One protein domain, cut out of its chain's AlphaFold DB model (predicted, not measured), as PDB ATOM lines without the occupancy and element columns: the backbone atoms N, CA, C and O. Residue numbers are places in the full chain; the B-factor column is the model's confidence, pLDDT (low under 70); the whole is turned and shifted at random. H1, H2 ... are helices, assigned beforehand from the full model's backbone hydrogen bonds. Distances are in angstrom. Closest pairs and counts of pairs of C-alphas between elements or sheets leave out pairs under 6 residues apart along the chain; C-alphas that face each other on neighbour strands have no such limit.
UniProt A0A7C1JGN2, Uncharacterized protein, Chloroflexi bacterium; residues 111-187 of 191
ATOM      1  N   TRP A 111      50.143 104.647 165.499       89.94
ATOM      2  CA  TRP A 111      48.723 104.448 165.189       89.94
ATOM      3  C   TRP A 111      47.862 104.257 166.444       89.94
ATOM      4  O   TRP A 111      46.740 104.746 166.505       89.94
ATOM      5  N   TYR A 112      48.382 103.564 167.461       88.88
ATOM      6  CA  TYR A 112      47.632 103.284 168.681       88.88
ATOM      7  C   TYR A 112      47.521 104.536 169.550       88.88
ATOM      8  O   TYR A 112      46.451 104.825 170.073       88.88
ATOM      9  N   ARG A 113      48.601 105.326 169.645       87.88
ATOM     10  CA  ARG A 113      48.566 106.637 170.315       87.88
ATOM     11  C   ARG A 113      47.598 107.598 169.636       87.88
ATOM     12  O   ARG A 113      46.854 108.273 170.336       87.88
ATOM     13  N   ALA A 114      47.588 107.619 168.302       90.06
ATOM     14  CA  ALA A 114      46.625 108.401 167.540       90.06
ATOM     15  C   ALA A 114      45.192 107.959 167.866       90.06
ATOM     16  O   ALA A 114      44.398 108.782 168.295       90.06
ATOM     17  N   LEU A 115      44.881 106.662 167.790       89.00
ATOM     18  CA  LEU A 115      43.547 106.152 168.131       89.00
ATOM     19  C   LEU A 115      43.130 106.517 169.570       89.00
ATOM     20  O   LEU A 115      41.995 106.920 169.805       89.00
ATOM     21  N   GLN A 116      44.053 106.435 170.533       87.25
ATOM     22  CA  GLN A 116      43.781 106.802 171.925       87.25
ATOM     23  C   GLN A 116      43.528 108.296 172.143       87.25
ATOM     24  O   GLN A 116      42.872 108.639 173.125       87.25
ATOM     25  N   SER A 117      44.037 109.185 171.283       86.75
ATOM     26  CA  SER A 117      43.855 110.627 171.480       86.75
ATOM     27  C   SER A 117      42.447 111.117 171.145       86.75
ATOM     28  O   SER A 117      42.074 112.186 171.617       86.75
ATOM     29  N   TYR A 118      41.676 110.368 170.349       83.12
ATOM     30  CA  TYR A 118      40.338 110.787 169.910       83.12
ATOM     31  C   TYR A 118      39.219 109.769 170.170       83.12
ATOM     32  O   TYR A 118      38.059 110.164 170.179       83.12
ATOM     33  N   ALA A 119      39.525 108.488 170.404       85.38
ATOM     34  CA  ALA A 119      38.515 107.460 170.652       85.38
ATOM     35  C   ALA A 119      38.444 107.084 172.138       85.38
ATOM     36  O   ALA A 119      39.470 106.785 172.762       85.38
ATOM     37  N   ALA A 120      37.231 107.015 172.696       85.31
ATOM     38  CA  ALA A 120      37.015 106.494 174.043       85.31
ATOM     39  C   ALA A 120      37.315 104.982 174.120       85.31
ATOM     40  O   ALA A 120      37.518 104.303 173.113       85.31
ATOM     41  N   ARG A 121      37.336 104.405 175.329       80.81
ATOM     42  CA  ARG A 121      37.603 102.960 175.493       80.81
ATOM     43  C   ARG A 121      36.583 102.081 174.764       80.81
ATOM     44  O   ARG A 121      36.966 101.076 174.168       80.81
ATOM     45  N   ASP A 122      35.305 102.449 174.796       83.00
ATOM     46  CA  ASP A 122      34.248 101.678 174.131       83.00
ATOM     47  C   ASP A 122      34.330 101.771 172.604       83.00
ATOM     48  O   ASP A 122      34.104 100.785 171.902       83.00
ATOM     49  N   ASP A 123      34.775 102.911 172.097       86.31
ATOM     50  CA  ASP A 123      35.046 103.142 170.681       86.31
ATOM     51  C   ASP A 123      36.225 102.295 170.194       86.31
ATOM     52  O   ASP A 123      36.126 101.576 169.197       86.31
ATOM     53  N   GLN A 124      37.320 102.270 170.962       88.19
ATOM     54  CA  GLN A 124      38.477 101.410 170.692       88.19
ATOM     55  C   GLN A 124      38.089  99.924 170.648       88.19
ATOM     56  O   GLN A 124      38.579  99.174 169.800       88.19
ATOM     57  N   ARG A 125      37.172  99.490 171.524       86.75
ATOM     58  CA  ARG A 125      36.630  98.122 171.518       86.75
ATOM     59  C   ARG A 125      35.852  97.832 170.242       86.75
ATOM     60  O   ARG A 125      36.052  96.778 169.646       86.75
ATOM     61  N   ARG A 126      34.986  98.745 169.797       87.69
ATOM     62  CA  ARG A 126      34.225  98.583 168.546       87.69
ATOM     63  C   ARG A 126      35.152  98.462 167.343       87.69
ATOM     64  O   ARG A 126      34.981  97.542 166.543       87.69
ATOM     65  N   VAL A 127      36.177  99.311 167.269       91.06
ATOM     66  CA  VAL A 127      37.229  99.217 166.246       91.06
ATOM     67  C   VAL A 127      37.906  97.846 166.304       91.06
ATOM     68  O   VAL A 127      38.057  97.195 165.275       91.06
ATOM     69  N   ALA A 128      38.244  97.340 167.491       91.31
ATOM     70  CA  ALA A 128      38.814  96.003 167.639       91.31
ATOM     71  C   ALA A 128      37.867  94.877 167.179       91.31
ATOM     72  O   ALA A 128      38.307  93.955 166.490       91.31
ATOM     73  N   TYR A 129      36.574  94.946 167.509       90.56
ATOM     74  CA  TYR A 129      35.575  93.973 167.050       90.56
ATOM     75  C   TYR A 129      35.443  93.966 165.525       90.56
ATOM     76  O   TYR A 129      35.513  92.899 164.913       90.56
ATOM     77  N   MET A 130      35.316  95.148 164.919       91.62
ATOM     78  CA  MET A 130      35.209  95.296 163.465       91.62
ATOM     79  C   MET A 130      36.503  94.915 162.749       91.62
ATOM     80  O   MET A 130      36.474  94.392 161.642       91.62
ATOM     81  N   TRP A 131      37.659  95.113 163.379       92.81
ATOM     82  CA  TRP A 131      38.923  94.672 162.802       92.81
ATOM     83  C   TRP A 131      38.974  93.152 162.691       92.81
ATOM     84  O   TRP A 131      39.385  92.610 161.670       92.81
ATOM     85  N   LEU A 132      38.544  92.448 163.739       89.81
ATOM     86  CA  LEU A 132      38.585  90.988 163.777       89.81
ATOM     87  C   LEU A 132      37.584  90.332 162.819       89.81
ATOM     88  O   LEU A 132      37.813  89.188 162.426       89.81
ATOM     89  N   SER A 133      36.525  91.038 162.415       91.56
ATOM     90  CA  SER A 133      35.594  90.568 161.385       91.56
ATOM     91  C   SER A 133      36.104  90.790 159.955       91.56
ATOM     92  O   SER A 133      35.581  90.177 159.024       91.56
ATOM     93  N   LEU A 134      37.149  91.605 159.750       91.81
ATOM     94  CA  LEU A 134      37.697  91.845 158.416       91.81
ATOM     95  C   LEU A 134      38.357  90.587 157.819       91.81
ATOM     96  O   LEU A 134      39.123  89.880 158.497       91.81
ATOM     97  N   PRO A 135      38.189  90.367 156.499       94.56
ATOM     98  CA  PRO A 135      38.922  89.339 155.777       94.56
ATOM     99  C   PRO A 135      40.438  89.491 155.984       94.56
ATOM    100  O   PRO A 135      40.948  90.616 155.930       94.56
ATOM    101  N   PRO A 136      41.199  88.389 156.140       89.88
ATOM    102  CA  PRO A 136      42.641  88.449 156.395       89.88
ATOM    103  C   PRO A 136      43.402  89.310 155.379       89.88
ATOM    104  O   PRO A 136      44.300  90.061 155.748       89.88
ATOM    105  N   ARG A 137      43.000  89.265 154.103       91.12
ATOM    106  CA  ARG A 137      43.613  90.055 153.021       91.12
ATOM    107  C   ARG A 137      43.481  91.567 153.233       91.12
ATOM    108  O   ARG A 137      44.427  92.296 152.949       91.12
ATOM    109  N   LEU A 138      42.335  92.038 153.733       89.88
ATOM    110  CA  LEU A 138      42.133  93.459 154.040       89.88
ATOM    111  C   LEU A 138      42.966  93.876 155.253       89.88
ATOM    112  O   LEU A 138      43.606  94.926 155.216       89.88
ATOM    113  N   ARG A 139      43.019  93.027 156.286       90.62
ATOM    114  CA  ARG A 139      43.813  93.290 157.495       90.62
ATOM    115  C   ARG A 139      45.284  93.520 157.177       90.62
ATOM    116  O   ARG A 139      45.846  94.491 157.665       90.62
ATOM    117  N   TRP A 140      45.879  92.704 156.306       87.94
ATOM    118  CA  TRP A 140      47.263  92.900 155.856       87.94
ATOM    119  C   TRP A 140      47.482  94.236 155.134       87.94
ATOM    120  O   TRP A 140      48.479  94.910 155.370       87.94
ATOM    121  N   ARG A 141      46.549  94.668 154.275       89.38
ATOM    122  CA  ARG A 141      46.680  95.957 153.571       89.38
ATOM    123  C   ARG A 141      46.634  97.144 154.535       89.38
ATOM    124  O   ARG A 141      47.459  98.046 154.433       89.38
ATOM    125  N   PHE A 142      45.708  97.124 155.491       90.00
ATOM    126  CA  PHE A 142      45.606  98.168 156.514       90.00
ATOM    127  C   PHE A 142      46.720  98.083 157.569       90.00
ATOM    128  O   PHE A 142      47.096  99.089 158.171       90.00
ATOM    129  N   SER A 143      47.296  96.903 157.804       88.00
ATOM    130  CA  SER A 143      48.386  96.758 158.767       88.00
ATOM    131  C   SER A 143      49.681  97.410 158.280       88.00
ATOM    132  O   SER A 143      50.415  97.943 159.104       88.00
ATOM    133  N   VAL A 144      49.916  97.456 156.965       87.69
ATOM    134  CA  VAL A 144      51.082  98.121 156.357       87.69
ATOM    135  C   VAL A 144      50.952  99.649 156.344       87.69
ATOM    136  O   VAL A 144      51.956 100.344 156.470       87.69
ATOM    137  N   ASN A 145      49.737 100.191 156.204       90.88
ATOM    138  CA  ASN A 145      49.514 101.635 156.110       90.88
ATOM    139  C   ASN A 145      48.717 102.164 157.309       90.88
ATOM    140  O   ASN A 145      47.491 102.055 157.358       90.88
ATOM    141  N   ASP A 146      49.422 102.800 158.246       90.75
ATOM    142  CA  ASP A 146      48.832 103.397 159.447       90.75
ATOM    143  C   ASP A 146      47.760 104.447 159.135       90.75
ATOM    144  O   ASP A 146      46.740 104.486 159.816       90.75
ATOM    145  N   ARG A 147      47.926 105.254 158.076       91.19
ATOM    146  CA  ARG A 147      46.919 106.258 157.692       91.19
ATOM    147  C   ARG A 147      45.634 105.603 157.202       91.19
ATOM    148  O   ARG A 147      44.553 106.027 157.589       91.19
ATOM    149  N   ALA A 148      45.755 104.557 156.385       92.25
ATOM    150  CA  ALA A 148      44.596 103.817 155.888       92.25
ATOM    151  C   ALA A 148      43.865 103.090 157.028       92.25
ATOM    152  O   ALA A 148      42.638 103.048 157.041       92.25
ATOM    153  N   PHE A 149      44.611 102.555 158.001       93.69
ATOM    154  CA  PHE A 149      44.030 101.995 159.220       93.69
ATOM    155  C   PHE A 149      43.250 103.046 160.015       93.69
ATOM    156  O   PHE A 149      42.115 102.778 160.393       93.69
ATOM    157  N   LEU A 150      43.833 104.226 160.250       93.12
ATOM    158  CA  LEU A 150      43.173 105.297 161.003       93.12
ATOM    159  C   LEU A 150      41.917 105.799 160.285       93.12
ATOM    160  O   LEU A 150      40.872 105.875 160.908       93.12
ATOM    161  N   GLN A 151      41.969 106.006 158.967       93.88
ATOM    162  CA  GLN A 151      40.785 106.367 158.173       93.88
ATOM    163  C   GLN A 151      39.675 105.314 158.265       93.88
ATOM    164  O   GLN A 151      38.502 105.647 158.402       93.88
ATOM    165  N   TRP A 152      40.033 104.029 158.194       94.75
ATOM    166  CA  TRP A 152      39.068 102.949 158.379       94.75
ATOM    167  C   TRP A 152      38.488 102.944 159.801       94.75
ATOM    168  O   TRP A 152      37.280 102.777 159.961       94.75
ATOM    169  N   ALA A 153      39.320 103.161 160.824       93.19
ATOM    170  CA  ALA A 153      38.863 103.263 162.204       93.19
ATOM    171  C   ALA A 153      37.900 104.447 162.376       93.19
ATOM    172  O   ALA A 153      36.837 104.269 162.962       93.19
ATOM    173  N   ASP A 154      38.204 105.605 161.793       92.00
ATOM    174  CA  ASP A 154      37.345 106.791 161.827       92.00
ATOM    175  C   ASP A 154      35.982 106.513 161.189       92.00
ATOM    176  O   ASP A 154      34.952 106.865 161.756       92.00
ATOM    177  N   LEU A 155      35.944 105.800 160.057       92.56
ATOM    178  CA  LEU A 155      34.686 105.362 159.442       92.56
ATOM    179  C   LEU A 155      33.883 104.442 160.372       92.56
ATOM    180  O   LEU A 155      32.674 104.618 160.513       92.56
ATOM    181  N   VAL A 156      34.539 103.492 161.047       91.38
ATOM    182  CA  VAL A 156      33.880 102.630 162.042       91.38
ATOM    183  C   VAL A 156      33.297 103.469 163.181       91.38
ATOM    184  O   VAL A 156      32.154 103.246 163.579       91.38
ATOM    185  N   LEU A 157      34.034 104.463 163.674       89.12
ATOM    186  CA  LEU A 157      33.570 105.336 164.752       89.12
ATOM    187  C   LEU A 157      32.419 106.244 164.320       89.12
ATOM    188  O   LEU A 157      31.455 106.373 165.066       89.12
ATOM    189  N   LEU A 158      32.457 106.798 163.109       86.75
ATOM    190  CA  LEU A 158      31.364 107.602 162.558       86.75
ATOM    191  C   LEU A 158      30.085 106.774 162.409       86.75
ATOM    192  O   LEU A 158      29.016 107.219 162.818       86.75
ATOM    193  N   THR A 159      30.189 105.540 161.904       84.06
ATOM    194  CA  THR A 159      29.020 104.647 161.829       84.06
ATOM    195  C   THR A 159      28.476 104.295 163.213       84.06
ATOM    196  O   THR A 159      27.271 104.165 163.382       84.06
ATOM    197  N   ALA A 160      29.339 104.178 164.223       72.50
ATOM    198  CA  ALA A 160      28.929 103.872 165.587       72.50
ATOM    199  C   ALA A 160      28.320 105.075 166.326       72.50
ATOM    200  O   ALA A 160      27.369 104.884 167.080       72.50
ATOM    201  N   GLY A 161      28.859 106.280 166.123       62.91
ATOM    202  CA  GLY A 161      28.408 107.514 166.769       62.91
ATOM    203  C   GLY A 161      26.989 107.895 166.358       62.91
ATOM    204  O   GLY A 161      26.166 108.162 167.228       62.91
ATOM    205  N   VAL A 162      26.677 107.781 165.061       55.31
ATOM    206  CA  VAL A 162      25.318 107.997 164.531       55.31
ATOM    207  C   VAL A 162      24.310 107.066 165.219       55.31
ATOM    208  O   VAL A 162      23.289 107.518 165.720       55.31
ATOM    209  N   PHE A 163      24.648 105.782 165.381       51.88
ATOM    210  CA  PHE A 163      23.778 104.825 166.076       51.88
ATOM    211  C   PHE A 163      23.582 105.125 167.568       51.88
ATOM    212  O   PHE A 163      22.539 104.797 168.123       51.88
ATOM    213  N   VAL A 164      24.582 105.683 168.253       53.28
ATOM    214  CA  VAL A 164      24.486 105.966 169.693       53.28
ATOM    215  C   VAL A 164      23.626 107.200 169.947       53.28
ATOM    216  O   VAL A 164      22.782 107.173 170.841       53.28
ATOM    217  N   GLU A 165      23.797 108.248 169.147       52.19
ATOM    218  CA  GLU A 165      22.982 109.459 169.243       52.19
ATOM    219  C   GLU A 165      21.514 109.158 168.916       52.19
ATOM    220  O   GLU A 165      20.633 109.510 169.702       52.19
ATOM    221  N   ASP A 166      21.255 108.358 167.877       54.16
ATOM    222  CA  ASP A 166      19.905 107.911 167.529       54.16
ATOM    223  C   ASP A 166      19.268 107.049 168.631       54.16
ATOM    224  O   ASP A 166      18.102 107.245 168.971       54.16
ATOM    225  N   VAL A 167      20.016 106.134 169.262       56.75
ATOM    226  CA  VAL A 167      19.493 105.303 170.365       56.75
ATOM    227  C   VAL A 167      19.163 106.145 171.599       56.75
ATOM    228  O   VAL A 167      18.119 105.932 172.219       56.75
ATOM    229  N   PHE A 168      20.002 107.120 171.959       57.97
ATOM    230  CA  PHE A 168      19.721 107.999 173.097       57.97
ATOM    231  C   PHE A 168      18.545 108.942 172.829       57.97
ATOM    232  O   PHE A 168      17.720 109.150 173.725       57.97
ATOM    233  N   VAL A 169      18.428 109.473 171.610       62.34
ATOM    234  CA  VAL A 169      17.276 110.275 171.182       62.34
ATOM    235  C   VAL A 169      16.002 109.431 171.236       62.34
ATOM    236  O   VAL A 169      15.040 109.824 171.899       62.34
ATOM    237  N   TYR A 170      16.023 108.221 170.675       66.62
ATOM    238  CA  TYR A 170      14.874 107.315 170.667       66.62
ATOM    239  C   TYR A 170      14.449 106.893 172.080       66.62
ATOM    240  O   TYR A 170      13.264 106.869 172.414       66.62
ATOM    241  N   GLN A 171      15.413 106.605 172.959       65.00
ATOM    242  CA  GLN A 171      15.134 106.230 174.343       65.00
ATOM    243  C   GLN A 171      14.548 107.404 175.142       65.00
ATOM    244  O   GLN A 171      13.622 107.214 175.936       65.00
ATOM    245  N   ARG A 172      15.027 108.631 174.902       72.00
ATOM    246  CA  ARG A 172      14.462 109.849 175.497       72.00
ATOM    247  C   ARG A 172      13.025 110.080 175.031       72.00
ATOM    248  O   ARG A 172      12.158 110.331 175.868       72.00
ATOM    249  N   GLU A 173      12.760 109.959 173.734       78.50
ATOM    250  CA  GLU A 173      11.416 110.113 173.166       78.50
ATOM    251  C   GLU A 173      10.445 109.044 173.671       78.50
ATOM    252  O   GLU A 173       9.322 109.370 174.054       78.50
ATOM    253  N   TYR A 174      10.891 107.793 173.783       80.69
ATOM    254  CA  TYR A 174      10.097 106.708 174.356       80.69
ATOM    255  C   TYR A 174       9.705 106.968 175.819       80.69
ATOM    256  O   TYR A 174       8.566 106.740 176.229       80.69
ATOM    257  N   HIS A 175      10.627 107.478 176.638       77.75
ATOM    258  CA  HIS A 175      10.301 107.829 178.020       77.75
ATOM    259  C   HIS A 175       9.327 109.010 178.111       77.75
ATOM    260  O   HIS A 175       8.477 109.026 179.004       77.75
ATOM    261  N   LEU A 176       9.423 109.978 177.197       83.12
ATOM    262  CA  LEU A 176       8.504 111.114 177.132       83.12
ATOM    263  C   LEU A 176       7.105 110.695 176.665       83.12
ATOM    264  O   LEU A 176       6.122 111.115 177.275       83.12
ATOM    265  N   SER A 177       6.993 109.833 175.653       84.31
ATOM    266  CA  SER A 177       5.699 109.316 175.185       84.31
ATOM    267  C   SER A 177       5.015 108.455 176.247       84.31
ATOM    268  O   SER A 177       3.824 108.620 176.506       84.31
ATOM    269  N   LYS A 178       5.781 107.622 176.961       85.88
ATOM    270  CA  LYS A 178       5.276 106.822 178.084       85.88
ATOM    271  C   LYS A 178       4.803 107.673 179.267       85.88
ATOM    272  O   LYS A 178       3.882 107.267 179.972       85.88
ATOM    273  N   ARG A 179       5.423 108.835 179.513       83.38
ATOM    274  CA  ARG A 179       4.940 109.794 180.524       83.38
ATOM    275  C   ARG A 179       3.619 110.431 180.101       83.38
ATOM    276  O   ARG A 179       2.688 110.384 180.893       83.38
ATOM    277  N   ARG A 180       3.507 110.899 178.853       87.19
ATOM    278  CA  ARG A 180       2.242 111.446 178.325       87.19
ATOM    279  C   ARG A 180       1.104 110.431 178.402       87.19
ATOM    280  O   ARG A 180       0.050 110.749 178.921       87.19
ATOM    281  N   GLN A 181       1.344 109.174 178.024       84.81
ATOM    282  CA  GLN A 181       0.330 108.115 178.141       84.81
ATOM    283  C   GLN A 181      -0.145 107.865 179.581       84.81
ATOM    284  O   GLN A 181      -1.287 107.459 179.777       84.81
ATOM    285  N   ARG A 182       0.709 108.082 180.592       81.00
ATOM    286  CA  ARG A 182       0.313 107.978 182.007       81.00
ATOM    287  C   ARG A 182      -0.492 109.183 182.481       81.00
ATOM    288  O   ARG A 182      -1.347 109.010 183.336       81.00
ATOM    289  N   GLU A 183      -0.197 110.368 181.961       83.12
ATOM    290  CA  GLU A 183      -0.939 111.597 182.260       83.12
ATOM    291  C   GLU A 183      -2.312 111.603 181.565       83.12
ATOM    292  O   GLU A 183      -3.297 112.014 182.169       83.12
ATOM    293  N   ASP A 184      -2.392 111.048 180.352       81.75
ATOM    294  CA  ASP A 184      -3.617 110.950 179.547       81.75
ATOM    295  C   ASP A 184      -4.475 109.712 179.862       81.75
ATOM    296  O   ASP A 184      -5.532 109.535 179.259       81.75
ATOM    297  N   SER A 185      -4.042 108.839 180.779       68.56
ATOM    298  CA  SER A 185      -4.869 107.747 181.311       68.56
ATOM    299  C   SER A 185      -5.591 108.250 182.568       68.56
ATOM    300  O   SER A 185      -5.030 108.140 183.663       68.56
ATOM    301  N   PRO A 186      -6.798 108.843 182.458       62.41
ATOM    302  CA  PRO A 186      -7.563 109.257 183.625       62.41
ATOM    303  C   PRO A 186      -7.825 108.036 184.507       62.41
ATOM    304  O   PRO A 186      -8.086 106.944 184.007       62.41
ATOM    305  N   GLN A 187      -7.739 108.243 185.821       60.81
ATOM    306  CA  GLN A 187      -8.044 107.286 186.883       60.81
ATOM    307  C   GLN A 187      -9.466 106.709 186.735       60.81
ATOM    308  O   GLN A 187     -10.388 107.130 187.424       60.81
TER     309      GLN A 187
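AT A GLANCE: This is residues 111 to 187 of the 191 residues of an uncharacterized protein of Chloroflexi bacterium (UniProt A0A7C1JGN2). One long helix, H4, makes the length; three short helices, H1 to H3, pack on its first part as a compact head, and residues 162 to 187 stick out. The printed part has 77 residues with four named helices, H1 to H4 in order, and no named strand: all helix. It is extended, radius of gyration of the C-alphas 19.3 A, spanning 67 by 26 by 15 A.

HOW THE PARTS SIT: H1, residues 111 to 118, touches the hub H4, residues 146 to 183, at residues 146 to 150 alone; closest C-alphas, Trp 111 and Asp 146, 5.8 A. H2, residues 121 to 133, touches H4 at 153 to 160 alone, at a steep tilt of 63 degrees; closest C-alphas, Val 127 and Ala 153, 5.9 A. H3, residues 136 to 144, only just touches H4, with 3 pairs of C-alphas within 8 A, only at the corner; closest, Phe 142 and Phe 149, 4.9 A. H1 and H3 are apart. Every O i to N i+4 pair is within hydrogen-bond range in H2 and H3, 3 of 4 in H1, 33 of 34 in H4.

IN THESE COORDINATES: H1, 11.5 A, begins at C-alpha 111 (48.723, 104.448, 165.189). H2 measures 18.9 A, H3 12.8 A. H4, 55.4 A, ends at C-alpha 183 (-0.939, 111.597, 182.260).

THE WHOLE: The farthest C-alphas, Val 144 and Gln 187, are 67.2 A apart. The printed part has no cut; the three links are tight. pLDDT is under 70 at residues 161 to 171 and 185 to 187.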